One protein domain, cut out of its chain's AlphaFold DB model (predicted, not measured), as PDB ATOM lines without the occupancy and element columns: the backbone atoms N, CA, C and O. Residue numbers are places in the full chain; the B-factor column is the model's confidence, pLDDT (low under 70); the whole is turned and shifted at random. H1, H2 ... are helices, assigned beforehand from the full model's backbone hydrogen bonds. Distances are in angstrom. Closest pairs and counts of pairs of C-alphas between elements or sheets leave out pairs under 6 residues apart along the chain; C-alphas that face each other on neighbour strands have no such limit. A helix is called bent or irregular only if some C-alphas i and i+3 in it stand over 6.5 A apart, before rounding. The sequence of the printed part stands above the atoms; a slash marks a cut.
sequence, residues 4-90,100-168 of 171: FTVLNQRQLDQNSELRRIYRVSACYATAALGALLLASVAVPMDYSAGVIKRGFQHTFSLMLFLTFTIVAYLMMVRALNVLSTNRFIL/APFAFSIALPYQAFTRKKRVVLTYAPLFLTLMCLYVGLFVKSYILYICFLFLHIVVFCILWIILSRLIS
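AT A GLANCE: This is residues 4 to 90 and 100 to 168 of the 171 residues of an uncharacterized protein of Trypanosoma cruzi (strain CL Brener) (UniProt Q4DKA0). A long up-and-down bundle of four helical pieces, H1, H2, H4b and H5, forms a rod in which each piece runs against the one before it. Residues 4 to 13 of H1 stick out at one end and loop residues 48 to 53 at the other; arm H4a slants off the bundle, and little H3 packs on H2. The 156 printed residues hold five named helices, H1 to H5 in order, and no named strand: all helix. The whole is loose, radius of gyration of the C-alphas 19.2 A, spanning 76 by 30 by 28 A.

HOW THE PARTS SIT: H1, residues 4 to 41, and H2, residues 55 to 84, form a hairpin; they touch, closest at C-alphas Ala 32 and Ala 72, 4.3 A, at a shallow tilt of 16 degrees, opposite ways. H3, residues 100 to 104, only just touches H2, with 3 pairs of C-alphas within 8 A, the closest Val 77 and Phe 104, 6.4 A. H4, residues 115 to 139, is one helix by its hydrogen bonds but bent: C-alphas 122 and 125 are 7.1 A apart, and arms H4a, 115 to 122, and H4b, 125 to 139, stand at a steep tilt of 52 degrees. H4b and H5, residues 142 to 167, form a hairpin, closest at C-alphas Val 135 and Tyr 145, 5.7 A. H2, the hub, touches H5 with residues 76 to 84 alone, closest at C-alphas Leu 83 and Leu 163, 6.3 A. H1 and H4b are apart. Every O i to N i+4 pair is within hydrogen-bond range in H1, H2, H4a, H4b and H5; H3 has 0 of 1, but 2 of 2 O i to N i+3 pairs.

IN THESE COORDINATES: H1 begins at C-alpha 4, (32.552, 13.683, -40.938), and is 55.4 A long; H2 is 43.2 A. H3 is 7.6 A, H4a 10.6 A and H4b 19.8 A. H5, 37.3 A, ends at C-alpha 167, (16.845, -1.258, -31.663).

THE WHOLE: The C-alphas of Phe 4 and Ile 52, the two farthest apart, are 76.2 A apart. Residues 91 to 99 are not printed; C-alphas 90 and 100 are 18.9 A apart across the cut. The link H1 to H2 is long, 13 residues. The pLDDT is under 70 at residues 45 to 54, 85 to 90, 100 to 113 and 168.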
ATOM      1  N   PHE A   4      33.370  14.607 -40.144       92.05
ATOM      2  CA  PHE A   4      32.552  13.683 -40.938       92.05
ATOM      3  C   PHE A   4      33.117  12.260 -40.988       92.05
ATOM      4  O   PHE A   4      32.350  11.301 -40.932       92.05
ATOM      5  N   THR A   5      34.444  12.101 -41.038       92.04
ATOM      6  CA  THR A   5      35.079  10.772 -41.033       92.04
ATOM      7  C   THR A   5      34.866  10.057 -39.701       92.04
ATOM      8  O   THR A   5      34.477   8.891 -39.688       92.04
ATOM      9  N   VAL A   6      35.005  10.778 -38.582       90.09
ATOM     10  CA  VAL A   6      34.757  10.245 -37.232       90.09
ATOM     11  C   VAL A   6      33.280   9.897 -37.041       90.09
ATOM     12  O   VAL A   6      32.960   8.852 -36.472       90.09
ATOM     13  N   LEU A   7      32.368  10.744 -37.527       89.69
ATOM     14  CA  LEU A   7      30.929  10.493 -37.456       89.69
ATOM     15  C   LEU A   7      30.531   9.251 -38.265       89.69
ATOM     16  O   LEU A   7      29.837   8.383 -37.737       89.69
ATOM     17  N   ASN A   8      31.016   9.134 -39.504       91.23
ATOM     18  CA  ASN A   8      30.752   7.981 -40.363       91.23
ATOM     19  C   ASN A   8      31.306   6.683 -39.755       91.23
ATOM     20  O   ASN A   8      30.621   5.663 -39.739       91.23
ATOM     21  N   GLN A   9      32.511   6.720 -39.176       89.05
ATOM     22  CA  GLN A   9      33.088   5.560 -38.494       89.05
ATOM     23  C   GLN A   9      32.238   5.121 -37.291       89.05
ATOM     24  O   GLN A   9      31.923   3.940 -37.164       89.05
ATOM     25  N   ARG A  10      31.769   6.066 -36.462       86.02
ATOM     26  CA  ARG A  10      30.857   5.756 -35.347       86.02
ATOM     27  C   ARG A  10      29.537   5.143 -35.825       86.02
ATOM     28  O   ARG A  10      29.051   4.205 -35.197       86.02
ATOM     29  N   GLN A  11      28.973   5.637 -36.928       86.26
ATOM     30  CA  GLN A  11      27.761   5.067 -37.524       86.26
ATOM     31  C   GLN A  11      27.994   3.646 -38.058       86.26
ATOM     32  O   GLN A  11      27.150   2.769 -37.863       86.26
ATOM     33  N   LEU A  12      29.136   3.387 -38.701       87.31
ATOM     34  CA  LEU A  12      29.507   2.051 -39.173       87.31
ATOM     35  C   LEU A  12      29.680   1.066 -38.012       87.31
ATOM     36  O   LEU A  12      29.136  -0.041 -38.076       87.31
ATOM     37  N   ASP A  13      30.357   1.482 -36.941       85.28
ATOM     38  CA  ASP A  13      30.543   0.670 -35.737       85.28
ATOM     39  C   ASP A  13      29.192   0.321 -35.101       85.28
ATOM     40  O   ASP A  13      28.919  -0.856 -34.850       85.28
ATOM     41  N   GLN A  14      28.295   1.302 -34.948       82.24
ATOM     42  CA  GLN A  14      26.925   1.079 -34.470       82.24
ATOM     43  C   GLN A  14      26.163   0.090 -35.361       82.24
ATOM     44  O   GLN A  14      25.628  -0.905 -34.875       82.24
ATOM     45  N   ASN A  15      26.166   0.295 -36.680       84.01
ATOM     46  CA  ASN A  15      25.475  -0.584 -37.626       84.01
ATOM     47  C   ASN A  15      26.044  -2.012 -37.647       84.01
ATOM     48  O   ASN A  15      25.321  -2.971 -37.937       84.01
ATOM     49  N   SER A  16      27.343  -2.181 -37.393       85.39
ATOM     50  CA  SER A  16      27.974  -3.500 -37.291       85.39
ATOM     51  C   SER A  16      27.531  -4.240 -36.024       85.39
ATOM     52  O   SER A  16      27.172  -5.420 -36.086       85.39
ATOM     53  N   GLU A  17      27.454  -3.532 -34.896       82.97
ATOM     54  CA  GLU A  17      27.015  -4.067 -33.612       82.97
ATOM     55  C   GLU A  17      25.532  -4.446 -33.642       82.97
ATOM     56  O   GLU A  17      25.179  -5.561 -33.257       82.97
ATOM     57  N   LEU A  18      24.674  -3.583 -34.199       82.69
ATOM     58  CA  LEU A  18      23.250  -3.874 -34.378       82.69
ATOM     59  C   LEU A  18      23.029  -5.130 -35.228       82.69
ATOM     60  O   LEU A  18      22.261  -6.015 -34.846       82.69
ATOM     61  N   ARG A  19      23.751  -5.260 -36.350       84.99
ATOM     62  CA  ARG A  19      23.687  -6.458 -37.202       84.99
ATOM     63  C   ARG A  19      24.147  -7.712 -36.467       84.99
ATOM     64  O   ARG A  19      23.532  -8.767 -36.628       84.99
ATOM     65  N   ARG A  20      25.203  -7.620 -35.653       86.78
ATOM     66  CA  ARG A  20      25.682  -8.741 -34.834       86.78
ATOM     67  C   ARG A  20      24.623  -9.177 -33.820       86.78
ATOM     68  O   ARG A  20      24.310 -10.363 -33.761       86.78
ATOM     69  N   ILE A  21      24.055  -8.237 -33.066       85.40
ATOM     70  CA  ILE A  21      23.029  -8.500 -32.045       85.40
ATOM     71  C   ILE A  21      21.789  -9.134 -32.676       85.40
ATOM     72  O   ILE A  21      21.304 -10.155 -32.186       85.40
ATOM     73  N   TYR A  22      21.325  -8.591 -33.803       86.90
ATOM     74  CA  TYR A  22      20.185  -9.135 -34.533       86.90
ATOM     75  C   TYR A  22      20.428 -10.579 -34.992       86.90
ATOM     76  O   TYR A  22      19.586 -11.440 -34.759       86.90
ATOM     77  N   ARG A  23      21.597 -10.886 -35.576       88.89
ATOM     78  CA  ARG A  23      21.941 -12.257 -36.001       88.89
ATOM     79  C   ARG A  23      21.961 -13.241 -34.831       88.89
ATOM     80  O   ARG A  23      21.442 -14.348 -34.956       88.89
ATOM     81  N   VAL A  24      22.539 -12.840 -33.700       87.95
ATOM     82  CA  VAL A  24      22.591 -13.679 -32.494       87.95
ATOM     83  C   VAL A  24      21.185 -13.909 -31.936       87.95
ATOM     84  O   VAL A  24      20.824 -15.047 -31.644       87.95
ATOM     85  N   SER A  25      20.363 -12.860 -31.840       88.60
ATOM     86  CA  SER A  25      18.970 -12.981 -31.400       88.60
ATOM     87  C   SER A  25      18.147 -13.865 -32.340       88.60
ATOM     88  O   SER A  25      17.423 -14.740 -31.868       88.60
ATOM     89  N   ALA A  26      18.303 -13.703 -33.655       89.64
ATOM     90  CA  ALA A  26      17.636 -14.529 -34.655       89.64
ATOM     91  C   ALA A  26      18.019 -16.012 -34.519       89.64
ATOM     92  O   ALA A  26      17.149 -16.868 -34.606       89.64
ATOM     93  N   CYS A  27      19.289 -16.324 -34.237       91.78
ATOM     94  CA  CYS A  27      19.734 -17.698 -33.987       91.78
ATOM     95  C   CYS A  27      19.071 -18.312 -32.742       91.78
ATOM     96  O   CYS A  27      18.601 -19.449 -32.781       91.78
ATOM     97  N   TYR A  28      18.965 -17.557 -31.646       90.90
ATOM     98  CA  TYR A  28      18.230 -18.021 -30.466       90.90
ATOM     99  C   TYR A  28      16.725 -18.156 -30.733       90.90
ATOM    100  O   TYR A  28      16.101 -19.096 -30.248       90.90
ATOM    101  N   ALA A  29      16.145 -17.258 -31.530       90.63
ATOM    102  CA  ALA A  29      14.737 -17.311 -31.907       90.63
ATOM    103  C   ALA A  29      14.421 -18.541 -32.772       90.63
ATOM    104  O   ALA A  29      13.441 -19.237 -32.511       90.63
ATOM    105  N   THR A  30      15.263 -18.868 -33.757       91.23
ATOM    106  CA  THR A  30      15.085 -20.082 -34.567       91.23
ATOM    107  C   THR A  30      15.280 -21.346 -33.735       91.23
ATOM    108  O   THR A  30      14.493 -22.281 -33.873       91.23
ATOM    109  N   ALA A  31      16.252 -21.364 -32.817       91.50
ATOM    110  CA  ALA A  31      16.434 -22.467 -31.875       91.50
ATOM    111  C   ALA A  31      15.215 -22.654 -30.953       91.50
ATOM    112  O   ALA A  31      14.788 -23.783 -30.721       91.50
ATOM    113  N   ALA A  32      14.619 -21.559 -30.469       90.60
ATOM    114  CA  ALA A  32      13.401 -21.597 -29.664       90.60
ATOM    115  C   ALA A  32      12.211 -22.190 -30.433       90.60
ATOM    116  O   ALA A  32      11.510 -23.056 -29.912       90.60
ATOM    117  N   LEU A  33      12.007 -21.759 -31.682       91.84
ATOM    118  CA  LEU A  33      10.944 -22.283 -32.543       91.84
ATOM    119  C   LEU A  33      11.168 -23.765 -32.870       91.84
ATOM    120  O   LEU A  33      10.235 -24.557 -32.776       91.84
ATOM    121  N   GLY A  34      12.407 -24.162 -33.176       92.58
ATOM    122  CA  GLY A  34      12.767 -25.566 -33.382       92.58
ATOM    123  C   GLY A  34      12.489 -26.428 -32.149       92.58
ATOM    124  O   GLY A  34      11.893 -27.496 -32.263       92.58
ATOM    125  N   ALA A  35      12.840 -25.942 -30.956       91.04
ATOM    126  CA  ALA A  35      12.562 -26.638 -29.702       91.04
ATOM    127  C   ALA A  35      11.054 -26.750 -29.410       91.04
ATOM    128  O   ALA A  35      10.603 -27.811 -28.988       91.04
ATOM    129  N   LEU A  36      10.256 -25.712 -29.689       90.96
ATOM    130  CA  LEU A  36       8.794 -25.792 -29.579       90.96
ATOM    131  C   LEU A  36       8.186 -26.823 -30.535       90.96
ATOM    132  O   LEU A  36       7.277 -27.560 -30.148       90.96
ATOM    133  N   LEU A  37       8.683 -26.894 -31.771       90.17
ATOM    134  CA  LEU A  37       8.237 -27.893 -32.741       90.17
ATOM    135  C   LEU A  37       8.580 -29.309 -32.260       90.17
ATOM    136  O   LEU A  37       7.713 -30.179 -32.272       90.17
ATOM    137  N   LEU A  38       9.790 -29.532 -31.746       89.53
ATOM    138  CA  LEU A  38      10.172 -30.821 -31.160       89.53
ATOM    139  C   LEU A  38       9.314 -31.178 -29.937       89.53
ATOM    140  O   LEU A  38       8.856 -32.314 -29.823       89.53
ATOM    141  N   ALA A  39       9.019 -30.203 -29.070       88.05
ATOM    142  CA  ALA A  39       8.102 -30.393 -27.948       88.05
ATOM    143  C   ALA A  39       6.697 -30.790 -28.428       88.05
ATOM    144  O   ALA A  39       6.086 -31.672 -27.837       88.05
ATOM    145  N   SER A  40       6.201 -30.200 -29.523       86.39
ATOM    146  CA  SER A  40       4.886 -30.533 -30.090       86.39
ATOM    147  C   SER A  40       4.770 -31.970 -30.601       86.39
ATOM    148  O   SER A  40       3.693 -32.556 -30.528       86.39
ATOM    149  N   VAL A  41       5.881 -32.557 -31.054       86.09
ATOM    150  CA  VAL A  41       5.944 -33.963 -31.479       86.09
ATOM    151  C   VAL A  41       6.098 -34.897 -30.275       86.09
ATOM    152  O   VAL A  41       5.565 -36.001 -30.278       86.09
ATOM    153  N   ALA A  42       6.800 -34.454 -29.229       83.04
ATOM    154  CA  ALA A  42       7.070 -35.244 -28.029       83.04
ATOM    155  C   ALA A  42       5.930 -35.245 -26.992       83.04
ATOM    156  O   ALA A  42       6.090 -35.851 -25.929       83.04
ATOM    157  N   VAL A  43       4.803 -34.566 -27.252       78.62
ATOM    158  CA  VAL A  43       3.726 -34.434 -26.259       78.62
ATOM    159  C   VAL A  43       3.214 -35.821 -25.856       78.62
ATOM    160  O   VAL A  43       2.802 -36.592 -26.727       78.62
ATOM    161  N   PRO A  44       3.208 -36.155 -24.552       71.87
ATOM    162  CA  PRO A  44       2.739 -37.447 -24.073       71.87
ATOM    163  C   PRO A  44       1.207 -37.517 -24.163       71.87
ATOM    164  O   PRO A  44       0.499 -37.292 -23.186       71.87
ATOM    165  N   MET A  45       0.682 -37.816 -25.350       68.14
ATOM    166  CA  MET A  45      -0.752 -38.007 -25.563       68.14
ATOM    167  C   MET A  45      -1.130 -39.485 -25.466       68.14
ATOM    168  O   MET A  45      -0.572 -40.343 -26.155       68.14
ATOM    169  N   ASP A  46      -2.123 -39.780 -24.629       64.56
ATOM    170  CA  ASP A  46      -2.672 -41.123 -24.449       64.56
ATOM    171  C   ASP A  46      -3.596 -41.492 -25.621       64.56
ATOM    172  O   ASP A  46      -4.816 -41.458 -25.502       64.56
ATOM    173  N   TYR A  47      -3.038 -41.861 -26.776       55.65
ATOM    174  CA  TYR A  47      -3.860 -42.275 -27.923       55.65
ATOM    175  C   TYR A  47      -4.312 -43.746 -27.900       55.65
ATOM    176  O   TYR A  47      -5.046 -44.155 -28.795       55.65
ATOM    177  N   SER A  48      -3.939 -44.581 -26.915       49.80
ATOM    178  CA  SER A  48      -4.587 -45.904 -26.797       49.80
ATOM    179  C   SER A  48      -4.501 -46.557 -25.411       49.80
ATOM    180  O   SER A  48      -3.484 -46.465 -24.722       49.80
ATOM    181  N   ALA A  49      -5.572 -47.264 -25.041       50.37
ATOM    182  CA  ALA A  49      -5.831 -47.928 -23.759       50.37
ATOM    183  C   ALA A  49      -4.981 -49.197 -23.476       50.37
ATOM    184  O   ALA A  49      -5.496 -50.212 -23.016       50.37
ATOM    185  N   GLY A  50      -3.673 -49.174 -23.754       53.11
ATOM    186  CA  GLY A  50      -2.748 -50.277 -23.449       53.11
ATOM    187  C   GLY A  50      -1.879 -49.979 -22.223       53.11
ATOM    188  O   GLY A  50      -0.799 -49.410 -22.366       53.11
ATOM    189  N   VAL A  51      -2.338 -50.357 -21.026       55.63
ATOM    190  CA  VAL A  51      -1.841 -49.843 -19.729       55.63
ATOM    191  C   VAL A  51      -0.439 -50.341 -19.317       55.63
ATOM    192  O   VAL A  51       0.251 -49.652 -18.575       55.63
ATOM    193  N   ILE A  52       0.047 -51.496 -19.794       54.43
ATOM    194  CA  ILE A  52       1.124 -52.205 -19.061       54.43
ATOM    195  C   ILE A  52       2.533 -52.047 -19.669       54.43
ATOM    196  O   ILE A  52       3.501 -51.897 -18.930       54.43
ATOM    197  N   LYS A  53       2.698 -52.008 -21.001       53.61
ATOM    198  CA  LYS A  53       4.036 -51.878 -21.637       53.61
ATOM    199  C   LYS A  53       4.488 -50.435 -21.908       53.61
ATOM    200  O   LYS A  53       5.597 -50.224 -22.388       53.61
ATOM    201  N   ARG A  54       3.658 -49.434 -21.591       57.52
ATOM    202  CA  ARG A  54       3.906 -48.024 -21.943       57.52
ATOM    203  C   ARG A  54       4.606 -47.186 -20.878       57.52
ATOM    204  O   ARG A  54       5.002 -46.077 -21.209       57.52
ATOM    205  N   GLY A  55       4.814 -47.685 -19.656       71.70
ATOM    206  CA  GLY A  55       5.376 -46.877 -18.561       71.70
ATOM    207  C   GLY A  55       6.689 -46.174 -18.932       71.70
ATOM    208  O   GLY A  55       6.788 -44.952 -18.834       71.70
ATOM    209  N   PHE A  56       7.668 -46.922 -19.456       79.22
ATOM    210  CA  PHE A  56       8.960 -46.351 -19.857       79.22
ATOM    211  C   PHE A  56       8.841 -45.401 -21.060       79.22
ATOM    212  O   PHE A  56       9.377 -44.299 -21.018       79.22
ATOM    213  N   GLN A  57       8.095 -45.784 -22.104       81.29
ATOM    214  CA  GLN A  57       7.911 -44.950 -23.300       81.29
ATOM    215  C   GLN A  57       7.185 -43.636 -22.979       81.29
ATOM    216  O   GLN A  57       7.583 -42.579 -23.463       81.29
ATOM    217  N   HIS A  58       6.150 -43.688 -22.138       79.32
ATOM    218  CA  HIS A  58       5.415 -42.509 -21.686       79.32
ATOM    219  C   HIS A  58       6.310 -41.597 -20.841       79.32
ATOM    220  O   HIS A  58       6.369 -40.397 -21.092       79.32
ATOM    221  N   THR A  59       7.078 -42.174 -19.909       83.79
ATOM    222  CA  THR A  59       8.044 -41.424 -19.090       83.79
ATOM    223  C   THR A  59       9.105 -40.753 -19.961       83.79
ATOM    224  O   THR A  59       9.392 -39.574 -19.784       83.79
ATOM    225  N   PHE A  60       9.652 -41.463 -20.950       85.03
ATOM    226  CA  PHE A  60      10.640 -40.914 -21.877       85.03
ATOM    227  C   PHE A  60      10.061 -39.777 -22.735       85.03
ATOM    228  O   PHE A  60      10.677 -38.719 -22.839       85.03
ATOM    229  N   SER A  61       8.856 -39.956 -23.288       86.26
ATOM    230  CA  SER A  61       8.154 -38.910 -24.049       86.26
ATOM    231  C   SER A  61       7.906 -37.667 -23.197       86.26
ATOM    232  O   SER A  61       8.156 -36.552 -23.642       86.26
ATOM    233  N   LEU A  62       7.474 -37.854 -21.947       86.29
ATOM    234  CA  LEU A  62       7.243 -36.767 -21.003       86.29
ATOM    235  C   LEU A  62       8.544 -36.025 -20.665       86.29
ATOM    236  O   LEU A  62       8.562 -34.797 -20.655       86.29
ATOM    237  N   MET A  63       9.648 -36.746 -20.456       88.84
ATOM    238  CA  MET A  63      10.961 -36.135 -20.223       88.84
ATOM    239  C   MET A  63      11.440 -35.335 -21.440       88.84
ATOM    240  O   MET A  63      11.932 -34.217 -21.280       88.84
ATOM    241  N   LEU A  64      11.254 -35.850 -22.659       89.07
ATOM    242  CA  LEU A  64      11.554 -35.107 -23.888       89.07
ATOM    243  C   LEU A  64      10.678 -33.855 -24.018       89.07
ATOM    244  O   LEU A  64      11.192 -32.768 -24.266       89.07
ATOM    245  N   PHE A  65       9.373 -33.975 -23.785       89.02
ATOM    246  CA  PHE A  65       8.448 -32.846 -23.815       89.02
ATOM    247  C   PHE A  65       8.859 -31.736 -22.838       89.02
ATOM    248  O   PHE A  65       8.959 -30.570 -23.227       89.02
ATOM    249  N   LEU A  66       9.153 -32.091 -21.584       89.67
ATOM    250  CA  LEU A  66       9.574 -31.135 -20.561       89.67
ATOM    251  C   LEU A  66      10.912 -30.481 -20.909       89.67
ATOM    252  O   LEU A  66      11.026 -29.258 -20.852       89.67
ATOM    253  N   THR A  67      11.911 -31.273 -21.298       91.06
ATOM    254  CA  THR A  67      13.240 -30.747 -21.641       91.06
ATOM    255  C   THR A  67      13.178 -29.799 -22.832       91.06
ATOM    256  O   THR A  67      13.691 -28.685 -22.731       91.06
ATOM    257  N   PHE A  68      12.485 -30.157 -23.917       91.50
ATOM    258  CA  PHE A  68      12.324 -29.262 -25.063       91.50
ATOM    259  C   PHE A  68      11.510 -28.012 -24.731       91.50
ATOM    260  O   PHE A  68      11.863 -26.932 -25.196       91.50
ATOM    261  N   THR A  69      10.483 -28.115 -23.884       88.83
ATOM    262  CA  THR A  69       9.698 -26.947 -23.454       88.83
ATOM    263  C   THR A  69      10.539 -25.976 -22.618       88.83
ATOM    264  O   THR A  69      10.504 -24.766 -22.848       88.83
ATOM    265  N   ILE A  70      11.355 -26.493 -21.693       89.32
ATOM    266  CA  ILE A  70      12.278 -25.682 -20.883       89.32
ATOM    267  C   ILE A  70      13.341 -25.033 -21.775       89.32
ATOM    268  O   ILE A  70      13.584 -23.831 -21.668       89.32
ATOM    269  N   VAL A  71      13.957 -25.802 -22.679       89.87
ATOM    270  CA  VAL A  71      14.961 -25.287 -23.621       89.87
ATOM    271  C   VAL A  71      14.356 -24.215 -24.526       89.87
ATOM    272  O   VAL A  71      14.969 -23.164 -24.699       89.87
ATOM    273  N   ALA A  72      13.147 -24.428 -25.048       90.24
ATOM    274  CA  ALA A  72      12.442 -23.442 -25.858       90.24
ATOM    275  C   ALA A  72      12.258 -22.129 -25.091       90.24
ATOM    276  O   ALA A  72      12.657 -21.074 -25.583       90.24
ATOM    277  N   TYR A  73      11.738 -22.196 -23.862       89.19
ATOM    278  CA  TYR A  73      11.554 -21.019 -23.018       89.19
ATOM    279  C   TYR A  73      12.877 -20.287 -22.745       89.19
ATOM    280  O   TYR A  73      12.963 -19.072 -22.920       89.19
ATOM    281  N   LEU A  74      13.944 -21.016 -22.400       87.91
ATOM    282  CA  LEU A  74      15.273 -20.437 -22.183       87.91
ATOM    283  C   LEU A  74      15.816 -19.735 -23.433       87.91
ATOM    284  O   LEU A  74      16.376 -18.641 -23.334       87.91
ATOM    285  N   MET A  75      15.646 -20.337 -24.612       88.25
ATOM    286  CA  MET A  75      16.084 -19.745 -25.878       88.25
ATOM    287  C   MET A  75      15.253 -18.512 -26.248       88.25
ATOM    288  O   MET A  75      15.824 -17.523 -26.705       88.25
ATOM    289  N   MET A  76      13.943 -18.508 -25.977       87.85
ATOM    290  CA  MET A  76      13.100 -17.319 -26.148       87.85
ATOM    291  C   MET A  76      13.564 -16.170 -25.259       87.85
ATOM    292  O   MET A  76      13.776 -15.058 -25.742       87.85
ATOM    293  N   VAL A  77      13.763 -16.441 -23.966       85.11
ATOM    294  CA  VAL A  77      14.233 -15.434 -23.010       85.11
ATOM    295  C   VAL A  77      15.602 -14.907 -23.428       85.11
ATOM    296  O   VAL A  77      15.800 -13.695 -23.440       85.11
ATOM    297  N   ARG A  78      16.527 -15.773 -23.863       84.58
ATOM    298  CA  ARG A  78      17.823 -15.341 -24.410       84.58
ATOM    299  C   ARG A  78      17.677 -14.476 -25.656       84.58
ATOM    300  O   ARG A  78      18.319 -13.432 -25.720       84.58
ATOM    301  N   ALA A  79      16.837 -14.858 -26.616       84.91
ATOM    302  CA  ALA A  79      16.619 -14.085 -27.837       84.91
ATOM    303  C   ALA A  79      16.137 -12.658 -27.528       84.91
ATOM    304  O   ALA A  79      16.657 -11.693 -28.091       84.91
ATOM    305  N   LEU A  80      15.186 -12.526 -26.597       84.47
ATOM    306  CA  LEU A  80      14.633 -11.240 -26.166       84.47
ATOM    307  C   LEU A  80      15.638 -10.455 -25.312       84.47
ATOM    308  O   LEU A  80      15.786  -9.245 -25.490       84.47
ATOM    309  N   ASN A  81      16.390 -11.135 -24.443       81.18
ATOM    310  CA  ASN A  81      17.414 -10.503 -23.617       81.18
ATOM    311  C   ASN A  81      18.561  -9.939 -24.453       81.18
ATOM    312  O   ASN A  81      18.972  -8.809 -24.200       81.18
ATOM    313  N   VAL A  82      19.025 -10.648 -25.485       79.68
ATOM    314  CA  VAL A  82      20.056 -10.157 -26.418       79.68
ATOM    315  C   VAL A  82      19.626  -8.855 -27.097       79.68
ATOM    316  O   VAL A  82      20.438  -7.947 -27.244       79.68
ATOM    317  N   LEU A  83      18.349  -8.731 -27.463       78.95
ATOM    318  CA  LEU A  83      17.807  -7.488 -28.014       78.95
ATOM    319  C   LEU A  83      17.769  -6.387 -26.941       78.95
ATOM    320  O   LEU A  83      18.208  -5.262 -27.166       78.95
ATOM    321  N   SER A  84      17.289  -6.713 -25.746       71.99
ATOM    322  CA  SER A  84      17.081  -5.719 -24.693       71.99
ATOM    323  C   SER A  84      18.362  -5.204 -24.016       71.99
ATOM    324  O   SER A  84      18.411  -4.044 -23.622       71.99
ATOM    325  N   THR A  85      19.410  -6.034 -23.920       64.97
ATOM    326  CA  THR A  85      20.683  -5.756 -23.216       64.97
ATOM    327  C   THR A  85      21.701  -4.991 -24.059       64.97
ATOM    328  O   THR A  85      22.878  -4.907 -23.708       64.97
ATOM    329  N   ASN A  86      21.266  -4.411 -25.174       57.58
ATOM    330  CA  ASN A  86      22.126  -3.594 -26.011       57.58
ATOM    331  C   ASN A  86      22.716  -2.430 -25.188       57.58
ATOM    332  O   ASN A  86      21.982  -1.749 -24.465       57.58
ATOM    333  N   ARG A  87      24.027  -2.171 -25.308       55.36
ATOM    334  CA  ARG A  87      24.730  -1.123 -24.532       55.36
ATOM    335  C   ARG A  87      24.147   0.277 -24.731       55.36
ATOM    336  O   ARG A  87      24.331   1.155 -23.897       55.36
ATOM    337  N   PHE A  88      23.460   0.486 -25.854       52.28
ATOM    338  CA  PHE A  88      22.784   1.741 -26.178       52.28
ATOM    339  C   PHE A  88      21.443   1.913 -25.448       52.28
ATOM    340  O   PHE A  88      20.933   3.025 -25.376       52.28
ATOM    341  N   ILE A  89      20.874   0.827 -24.917       49.60
ATOM    342  CA  ILE A  89      19.553   0.788 -24.278       49.60
ATOM    343  C   ILE A  89      19.674   0.700 -22.748       49.60
ATOM    344  O   ILE A  89      18.850   1.272 -22.034       49.60
ATOM    345  N   LEU A  90      20.697   0.017 -22.224       45.43
ATOM    346  CA  LEU A  90      20.935  -0.133 -20.785       45.43
ATOM    347  C   LEU A  90      22.369   0.269 -20.421       45.43
ATOM    348  O   LEU A  90      23.332  -0.179 -21.038       45.43
ATOM    349  N   ALA A 100      21.321 -15.794 -11.163       49.89
ATOM    350  CA  ALA A 100      20.513 -16.810 -11.845       49.89
ATOM    351  C   ALA A 100      18.984 -16.561 -11.934       49.89
ATOM    352  O   ALA A 100      18.445 -16.791 -13.017       49.89
ATOM    353  N   PRO A 101      18.254 -16.063 -10.904       49.91
ATOM    354  CA  PRO A 101      16.818 -15.785 -11.046       49.91
ATOM    355  C   PRO A 101      16.475 -14.754 -12.135       49.91
ATOM    356  O   PRO A 101      15.447 -14.888 -12.794       49.91
ATOM    357  N   PHE A 102      17.335 -13.764 -12.393       52.27
ATOM    358  CA  PHE A 102      17.090 -12.762 -13.435       52.27
ATOM    359  C   PHE A 102      17.349 -13.290 -14.849       52.27
ATOM    360  O   PHE A 102      16.855 -12.700 -15.809       52.27
ATOM    361  N   ALA A 103      18.046 -14.425 -14.998       55.11
ATOM    362  CA  ALA A 103      18.269 -15.061 -16.297       55.11
ATOM    363  C   ALA A 103      16.964 -15.549 -16.950       55.11
ATOM    364  O   ALA A 103      16.911 -15.692 -18.169       55.11
ATOM    365  N   PHE A 104      15.916 -15.769 -16.147       56.11
ATOM    366  CA  PHE A 104      14.577 -16.144 -16.611       56.11
ATOM    367  C   PHE A 104      13.681 -14.935 -16.909       56.11
ATOM    368  O   PHE A 104      12.620 -15.083 -17.508       56.11
ATOM    369  N   SER A 105      14.089 -13.734 -16.503       61.76
ATOM    370  CA  SER A 105      13.319 -12.514 -16.726       61.76
ATOM    371  C   SER A 105      13.815 -11.762 -17.956       61.76
ATOM    372  O   SER A 105      15.018 -11.678 -18.208       61.76
ATOM    373  N   ILE A 106      12.879 -11.203 -18.723       62.74
ATOM    374  CA  ILE A 106      13.201 -10.321 -19.847       62.74
ATOM    375  C   ILE A 106      13.523  -8.932 -19.286       62.74
ATOM    376  O   ILE A 106      12.657  -8.297 -18.673       62.74
ATOM    377  N   ALA A 107      14.742  -8.446 -19.508       63.93
ATOM    378  CA  ALA A 107      15.187  -7.132 -19.046       63.93
ATOM    379  C   ALA A 107      14.651  -6.010 -19.954       63.93
ATOM    380  O   ALA A 107      15.370  -5.473 -20.784       63.93
ATOM    381  N   LEU A 108      13.375  -5.628 -19.835       61.73
ATOM    382  CA  LEU A 108      12.838  -4.546 -20.673       61.73
ATOM    383  C   LEU A 108      13.333  -3.152 -20.229       61.73
ATOM    384  O   LEU A 108      13.253  -2.827 -19.038       61.73
ATOM    385  N   PRO A 109      13.730  -2.273 -21.173       61.35
ATOM    386  CA  PRO A 109      14.150  -0.913 -20.857       61.35
ATOM    387  C   PRO A 109      13.037  -0.093 -20.202       61.35
ATOM    388  O   PRO A 109      11.887  -0.078 -20.653       61.35
ATOM    389  N   TYR A 110      13.402   0.646 -19.150       56.69
ATOM    390  CA  TYR A 110      12.460   1.433 -18.350       56.69
ATOM    391  C   TYR A 110      11.805   2.579 -19.123       56.69
ATOM    392  O   TYR A 110      10.673   2.938 -18.802       56.69
ATOM    393  N   GLN A 111      12.501   3.127 -20.119       60.35
ATOM    394  CA  GLN A 111      12.115   4.360 -20.808       60.35
ATOM    395  C   GLN A 111      11.068   4.141 -21.912       60.35
ATOM    396  O   GLN A 111      10.256   5.025 -22.155       60.35
ATOM    397  N   ALA A 112      11.042   2.966 -22.550       63.11
ATOM    398  CA  ALA A 112      10.177   2.723 -23.711       63.11
ATOM    399  C   ALA A 112       8.774   2.197 -23.348       63.11
ATOM    400  O   ALA A 112       7.826   2.363 -24.116       63.11
ATOM    401  N   PHE A 113       8.615   1.551 -22.186       63.62
ATOM    402  CA  PHE A 113       7.381   0.836 -21.842       63.62
ATOM    403  C   PHE A 113       6.786   1.264 -20.502       63.62
ATOM    404  O   PHE A 113       7.446   1.240 -19.455       63.62
ATOM    405  N   THR A 114       5.476   1.538 -20.512       73.73
ATOM    406  CA  THR A 114       4.687   1.729 -19.287       73.73
ATOM    407  C   THR A 114       4.744   0.476 -18.409       73.73
ATOM    408  O   THR A 114       4.856  -0.646 -18.910       73.73
ATOM    409  N   ARG A 115       4.641   0.644 -17.080       72.26
ATOM    410  CA  ARG A 115       4.750  -0.464 -16.108       72.26
ATOM    411  C   ARG A 115       3.814  -1.633 -16.443       72.26
ATOM    412  O   ARG A 115       4.253  -2.776 -16.424       72.26
ATOM    413  N   LYS A 116       2.559  -1.343 -16.813       74.02
ATOM    414  CA  LYS A 116       1.561  -2.357 -17.202       74.02
ATOM    415  C   LYS A 116       1.991  -3.147 -18.440       74.02
ATOM    416  O   LYS A 116       1.988  -4.371 -18.397       74.02
ATOM    417  N   LYS A 117       2.409  -2.459 -19.513       74.69
ATOM    418  CA  LYS A 117       2.905  -3.112 -20.736       74.69
ATOM    419  C   LYS A 117       4.087  -4.015 -20.403       74.69
ATOM    420  O   LYS A 117       4.103  -5.164 -20.804       74.69
ATOM    421  N   ARG A 118       5.020  -3.538 -19.584       72.28
ATOM    422  CA  ARG A 118       6.204  -4.304 -19.192       72.28
ATOM    423  C   ARG A 118       5.871  -5.620 -18.498       72.28
ATOM    424  O   ARG A 118       6.389  -6.644 -18.903       72.28
ATOM    425  N   VAL A 119       4.968  -5.591 -17.514       75.75
ATOM    426  CA  VAL A 119       4.500  -6.804 -16.820       75.75
ATOM    427  C   VAL A 119       3.922  -7.793 -17.832       75.75
ATOM    428  O   VAL A 119       4.335  -8.947 -17.861       75.75
ATOM    429  N   VAL A 120       3.036  -7.337 -18.720       77.47
ATOM    430  CA  VAL A 120       2.453  -8.210 -19.749       77.47
ATOM    431  C   VAL A 120       3.537  -8.771 -20.676       77.47
ATOM    432  O   VAL A 120       3.574  -9.974 -20.887       77.47
ATOM    433  N   LEU A 121       4.456  -7.941 -21.180       76.48
ATOM    434  CA  LEU A 121       5.523  -8.383 -22.085       76.48
ATOM    435  C   LEU A 121       6.503  -9.366 -21.416       76.48
ATOM    436  O   LEU A 121       6.925 -10.325 -22.056       76.48
ATOM    437  N   THR A 122       6.856  -9.154 -20.145       77.66
ATOM    438  CA  THR A 122       7.777 -10.030 -19.405       77.66
ATOM    439  C   THR A 122       7.132 -11.371 -19.058       77.66
ATOM    440  O   THR A 122       7.779 -12.408 -19.182       77.66
ATOM    441  N   TYR A 123       5.868 -11.368 -18.621       83.70
ATOM    442  CA  TYR A 123       5.216 -12.569 -18.090       83.70
ATOM    443  C   TYR A 123       4.359 -13.325 -19.110       83.70
ATOM    444  O   TYR A 123       4.070 -14.492 -18.869       83.70
ATOM    445  N   ALA A 124       3.977 -12.733 -20.249       85.73
ATOM    446  CA  ALA A 124       3.153 -13.421 -21.247       85.73
ATOM    447  C   ALA A 124       3.800 -14.708 -21.800       85.73
ATOM    448  O   ALA A 124       3.108 -15.727 -21.813       85.73
ATOM    449  N   PRO A 125       5.096 -14.742 -22.187       86.19
ATOM    450  CA  PRO A 125       5.728 -15.984 -22.645       86.19
ATOM    451  C   PRO A 125       5.765 -17.059 -21.553       86.19
ATOM    452  O   PRO A 125       5.500 -18.230 -21.812       86.19
ATOM    453  N   LEU A 126       6.036 -16.659 -20.306       87.78
ATOM    454  CA  LEU A 126       6.039 -17.574 -19.164       87.78
ATOM    455  C   LEU A 126       4.639 -18.144 -18.921       87.78
ATOM    456  O   LEU A 126       4.480 -19.355 -18.804       87.78
ATOM    457  N   PHE A 127       3.617 -17.289 -18.910       89.21
ATOM    458  CA  PHE A 127       2.229 -17.699 -18.740       89.21
ATOM    459  C   PHE A 127       1.793 -18.678 -19.838       89.21
ATOM    460  O   PHE A 127       1.225 -19.723 -19.536       89.21
ATOM    461  N   LEU A 128       2.116 -18.390 -21.102       90.44
ATOM    462  CA  LEU A 128       1.797 -19.267 -22.230       90.44
ATOM    463  C   LEU A 128       2.544 -20.602 -22.151       90.44
ATOM    464  O   LEU A 128       1.938 -21.644 -22.382       90.44
ATOM    465  N   THR A 129       3.815 -20.594 -21.742       89.62
ATOM    466  CA  THR A 129       4.586 -21.824 -21.495       89.62
ATOM    467  C   THR A 129       3.912 -22.688 -20.428       89.62
ATOM    468  O   THR A 129       3.730 -23.887 -20.629       89.62
ATOM    469  N   LEU A 130       3.491 -22.083 -19.313       91.31
ATOM    470  CA  LEU A 130       2.785 -22.789 -18.243       91.31
ATOM    471  C   LEU A 130       1.433 -23.341 -18.710       91.31
ATOM    472  O   LEU A 130       1.088 -24.460 -18.347       91.31
ATOM    473  N   MET A 131       0.692 -22.606 -19.543       91.12
ATOM    474  CA  MET A 131      -0.563 -23.094 -20.128       91.12
ATOM    475  C   MET A 131      -0.326 -24.268 -21.085       91.12
ATOM    476  O   MET A 131      -1.035 -25.269 -21.000       91.12
ATOM    477  N   CYS A 132       0.699 -24.207 -21.939       90.12
ATOM    478  CA  CYS A 132       1.093 -25.331 -22.793       90.12
ATOM    479  C   CYS A 132       1.453 -26.572 -21.966       90.12
ATOM    480  O   CYS A 132       1.000 -27.670 -22.288       90.12
ATOM    481  N   LEU A 133       2.219 -26.403 -20.882       89.67
ATOM    482  CA  LEU A 133       2.557 -27.492 -19.962       89.67
ATOM    483  C   LEU A 133       1.312 -28.054 -19.272       89.67
ATOM    484  O   LEU A 133       1.126 -29.266 -19.240       89.67
ATOM    485  N   TYR A 134       0.434 -27.190 -18.761       89.64
ATOM    486  CA  TYR A 134      -0.797 -27.609 -18.097       89.64
ATOM    487  C   TYR A 134      -1.696 -28.422 -19.037       89.64
ATOM    488  O   TYR A 134      -2.171 -29.501 -18.683       89.64
ATOM    489  N   VAL A 135      -1.890 -27.935 -20.264       88.20
ATOM    490  CA  VAL A 135      -2.719 -28.622 -21.253       88.20
ATOM    491  C   VAL A 135      -2.071 -29.924 -21.719       88.20
ATOM    492  O   VAL A 135      -2.770 -30.928 -21.837       88.20
ATOM    493  N   GLY A 136      -0.752 -29.936 -21.934       84.76
ATOM    494  CA  GLY A 136      -0.015 -31.131 -22.348       84.76
ATOM    495  C   GLY A 136       0.021 -32.234 -21.285       84.76
ATOM    496  O   GLY A 136      -0.031 -33.408 -21.634       84.76
ATOM    497  N   LEU A 137       0.070 -31.874 -19.998       85.64
ATOM    498  CA  LEU A 137       0.188 -32.839 -18.897       85.64
ATOM    499  C   LEU A 137      -1.167 -33.282 -18.327       85.64
ATOM    500  O   LEU A 137      -1.362 -34.471 -18.072       85.64
ATOM    501  N   PHE A 138      -2.098 -32.347 -18.114       84.81
ATOM    502  CA  PHE A 138      -3.339 -32.611 -17.374       84.81
ATOM    503  C   PHE A 138      -4.559 -32.726 -18.282       84.81
ATOM    504  O   PHE A 138      -5.317 -33.685 -18.175       84.81
ATOM    505  N   VAL A 139      -4.755 -31.757 -19.182       83.86
ATOM    506  CA  VAL A 139      -5.950 -31.713 -20.043       83.86
ATOM    507  C   VAL A 139      -5.868 -32.758 -21.156       83.86
ATOM    508  O   VAL A 139      -6.899 -33.257 -21.600       83.86
ATOM    509  N   LYS A 140      -4.650 -33.079 -21.618       78.25
ATOM    510  CA  LYS A 140      -4.363 -34.074 -22.667       78.25
ATOM    511  C   LYS A 140      -5.171 -33.855 -23.955       78.25
ATOM    512  O   LYS A 140      -5.435 -34.784 -24.713       78.25
ATOM    513  N   SER A 141      -5.557 -32.605 -24.225       84.07
ATOM    514  CA  SER A 141      -6.239 -32.212 -25.458       84.07
ATOM    515  C   SER A 141      -5.231 -31.648 -26.447       84.07
ATOM    516  O   SER A 141      -4.670 -30.570 -26.241       84.07
ATOM    517  N   TYR A 142      -5.014 -32.377 -27.542       84.94
ATOM    518  CA  TYR A 142      -4.074 -31.977 -28.589       84.94
ATOM    519  C   TYR A 142      -4.480 -30.687 -29.286       84.94
ATOM    520  O   TYR A 142      -3.642 -29.819 -29.500       84.94
ATOM    521  N   ILE A 143      -5.773 -30.520 -29.568       88.14
ATOM    522  CA  ILE A 143      -6.286 -29.313 -30.220       88.14
ATOM    523  C   ILE A 143      -6.000 -28.091 -29.345       88.14
ATOM    524  O   ILE A 143      -5.420 -27.120 -29.822       88.14
ATOM    525  N   LEU A 144      -6.324 -28.163 -28.047       89.48
ATOM    526  CA  LEU A 144      -6.046 -27.065 -27.120       89.48
ATOM    527  C   LEU A 144      -4.545 -26.795 -27.005       89.48
ATOM    528  O   LEU A 144      -4.137 -25.636 -27.037       89.48
ATOM    529  N   TYR A 145      -3.722 -27.843 -26.916       88.78
ATOM    530  CA  TYR A 145      -2.270 -27.696 -26.846       88.78
ATOM    531  C   TYR A 145      -1.726 -26.955 -28.073       88.78
ATOM    532  O   TYR A 145      -0.989 -25.984 -27.918       88.78
ATOM    533  N   ILE A 146      -2.137 -27.356 -29.281       89.62
ATOM    534  CA  ILE A 146      -1.723 -26.705 -30.527       89.62
ATOM    535  C   ILE A 146      -2.226 -25.259 -30.597       89.62
ATOM    536  O   ILE A 146      -1.470 -24.385 -31.017       89.62
ATOM    537  N   CYS A 147      -3.443 -24.962 -30.131       93.09
ATOM    538  CA  CYS A 147      -3.941 -23.585 -30.051       93.09
ATOM    539  C   CYS A 147      -3.076 -22.712 -29.129       93.09
ATOM    540  O   CYS A 147      -2.679 -21.613 -29.521       93.09
ATOM    541  N   PHE A 148      -2.740 -23.195 -27.927       91.88
ATOM    542  CA  PHE A 148      -1.857 -22.468 -27.010       91.88
ATOM    543  C   PHE A 148      -0.433 -22.347 -27.555       91.88
ATOM    544  O   PHE A 148       0.171 -21.286 -27.430       91.88
ATOM    545  N   LEU A 149       0.083 -23.393 -28.206       90.68
ATOM    546  CA  LEU A 149       1.392 -23.379 -28.855       90.68
ATOM    547  C   LEU A 149       1.444 -22.328 -29.970       90.68
ATOM    548  O   LEU A 149       2.385 -21.540 -30.037       90.68
ATOM    549  N   PHE A 150       0.415 -22.274 -30.815       92.35
ATOM    550  CA  PHE A 150       0.296 -21.274 -31.870       92.35
ATOM    551  C   PHE A 150       0.236 -19.859 -31.289       92.35
ATOM    552  O   PHE A 150       0.998 -18.987 -31.708       92.35
ATOM    553  N   LEU A 151      -0.601 -19.642 -30.271       93.23
ATOM    554  CA  LEU A 151      -0.674 -18.364 -29.564       93.23
ATOM    555  C   LEU A 151       0.688 -17.972 -28.970       93.23
ATOM    556  O   LEU A 151       1.087 -16.812 -29.056       93.23
ATOM    557  N   HIS A 152       1.427 -18.936 -28.421       90.66
ATOM    558  CA  HIS A 152       2.760 -18.722 -27.870       90.66
ATOM    559  C   HIS A 152       3.764 -18.276 -28.938       90.66
ATOM    560  O   HIS A 152       4.473 -17.290 -28.732       90.66
ATOM    561  N   ILE A 153       3.771 -18.929 -30.104       90.98
ATOM    562  CA  ILE A 153       4.610 -18.541 -31.245       90.98
ATOM    563  C   ILE A 153       4.261 -17.125 -31.715       90.98
ATOM    564  O   ILE A 153       5.157 -16.302 -31.886       90.98
ATOM    565  N   VAL A 154       2.972 -16.811 -31.879       92.71
ATOM    566  CA  VAL A 154       2.518 -15.482 -32.318       92.71
ATOM    567  C   VAL A 154       2.960 -14.401 -31.333       92.71
ATOM    568  O   VAL A 154       3.540 -13.395 -31.743       92.71
ATOM    569  N   VAL A 155       2.743 -14.614 -30.033       90.69
ATOM    570  CA  VAL A 155       3.156 -13.665 -28.991       90.69
ATOM    571  C   VAL A 155       4.672 -13.485 -28.993       90.69
ATOM    572  O   VAL A 155       5.139 -12.348 -28.971       90.69
ATOM    573  N   PHE A 156       5.446 -14.568 -29.086       89.87
ATOM    574  CA  PHE A 156       6.904 -14.485 -29.165       89.87
ATOM    575  C   PHE A 156       7.372 -13.690 -30.392       89.87
ATOM    576  O   PHE A 156       8.178 -12.772 -30.248       89.87
ATOM    577  N   CYS A 157       6.827 -13.972 -31.576       89.50
ATOM    578  CA  CYS A 157       7.158 -13.248 -32.802       89.50
ATOM    579  C   CYS A 157       6.821 -11.755 -32.695       89.50
ATOM    580  O   CYS A 157       7.651 -10.918 -33.044       89.50
ATOM    581  N   ILE A 158       5.646 -11.399 -32.165       90.15
ATOM    582  CA  ILE A 158       5.257  -9.996 -31.959       90.15
ATOM    583  C   ILE A 158       6.233  -9.301 -31.001       90.15
ATOM    584  O   ILE A 158       6.711  -8.209 -31.303       90.15
ATOM    585  N   LEU A 159       6.569  -9.930 -29.870       85.71
ATOM    586  CA  LEU A 159       7.528  -9.384 -28.902       85.71
ATOM    587  C   LEU A 159       8.909  -9.178 -29.524       85.71
ATOM    588  O   LEU A 159       9.529  -8.130 -29.335       85.71
ATOM    589  N   TRP A 160       9.372 -10.164 -30.289       87.16
ATOM    590  CA  TRP A 160      10.659 -10.122 -30.964       87.16
ATOM    591  C   TRP A 160      10.708  -9.024 -32.034       87.16
ATOM    592  O   TRP A 160      11.690  -8.287 -32.099       87.16
ATOM    593  N   ILE A 161       9.633  -8.839 -32.809       88.07
ATOM    594  CA  ILE A 161       9.506  -7.749 -33.788       88.07
ATOM    595  C   ILE A 161       9.503  -6.386 -33.088       88.07
ATOM    596  O   ILE A 161      10.237  -5.491 -33.503       88.07
ATOM    597  N   ILE A 162       8.719  -6.218 -32.017       84.17
ATOM    598  CA  ILE A 162       8.657  -4.958 -31.258       84.17
ATOM    599  C   ILE A 162      10.046  -4.582 -30.727       84.17
ATOM    600  O   ILE A 162      10.470  -3.437 -30.879       84.17
ATOM    601  N   LEU A 163      10.771  -5.534 -30.131       80.90
ATOM    602  CA  LEU A 163      12.120  -5.288 -29.614       80.90
ATOM    603  C   LEU A 163      13.143  -5.053 -30.729       80.90
ATOM    604  O   LEU A 163      13.994  -4.179 -30.592       80.90
ATOM    605  N   SER A 164      13.042  -5.776 -31.845       82.15
ATOM    606  CA  SER A 164      13.927  -5.577 -33.000       82.15
ATOM    607  C   SER A 164      13.761  -4.179 -33.599       82.15
ATOM    608  O   SER A 164      14.756  -3.502 -33.856       82.15
ATOM    609  N   ARG A 165      12.517  -3.701 -33.732       81.40
ATOM    610  CA  ARG A 165      12.210  -2.340 -34.200       81.40
ATOM    611  C   ARG A 165      12.662  -1.255 -33.229       81.40
ATOM    612  O   ARG A 165      13.048  -0.176 -33.661       81.40
ATOM    613  N   LEU A 166      12.635  -1.528 -31.925       73.84
ATOM    614  CA  LEU A 166      13.125  -0.581 -30.919       73.84
ATOM    615  C   LEU A 166      14.633  -0.319 -31.065       73.84
ATOM    616  O   LEU A 166      15.096   0.783 -30.796       73.84
ATOM    617  N   ILE A 167      15.390  -1.335 -31.481       70.17
ATOM    618  CA  ILE A 167      16.845  -1.258 -31.663       70.17
ATOM    619  C   ILE A 167      17.211  -0.669 -33.027       70.17
ATOM    620  O   ILE A 167      18.185   0.072 -33.140       70.17
ATOM    621  N   SER A 168      16.426  -1.000 -34.050       66.36
ATOM    622  CA  SER A 168      16.629  -0.563 -35.426       66.36
ATOM    623  C   SER A 168      15.322   0.029 -35.955       66.36
ATOM    624  O   SER A 168      14.551  -0.701 -36.576       66.36
TER     625      SER A 168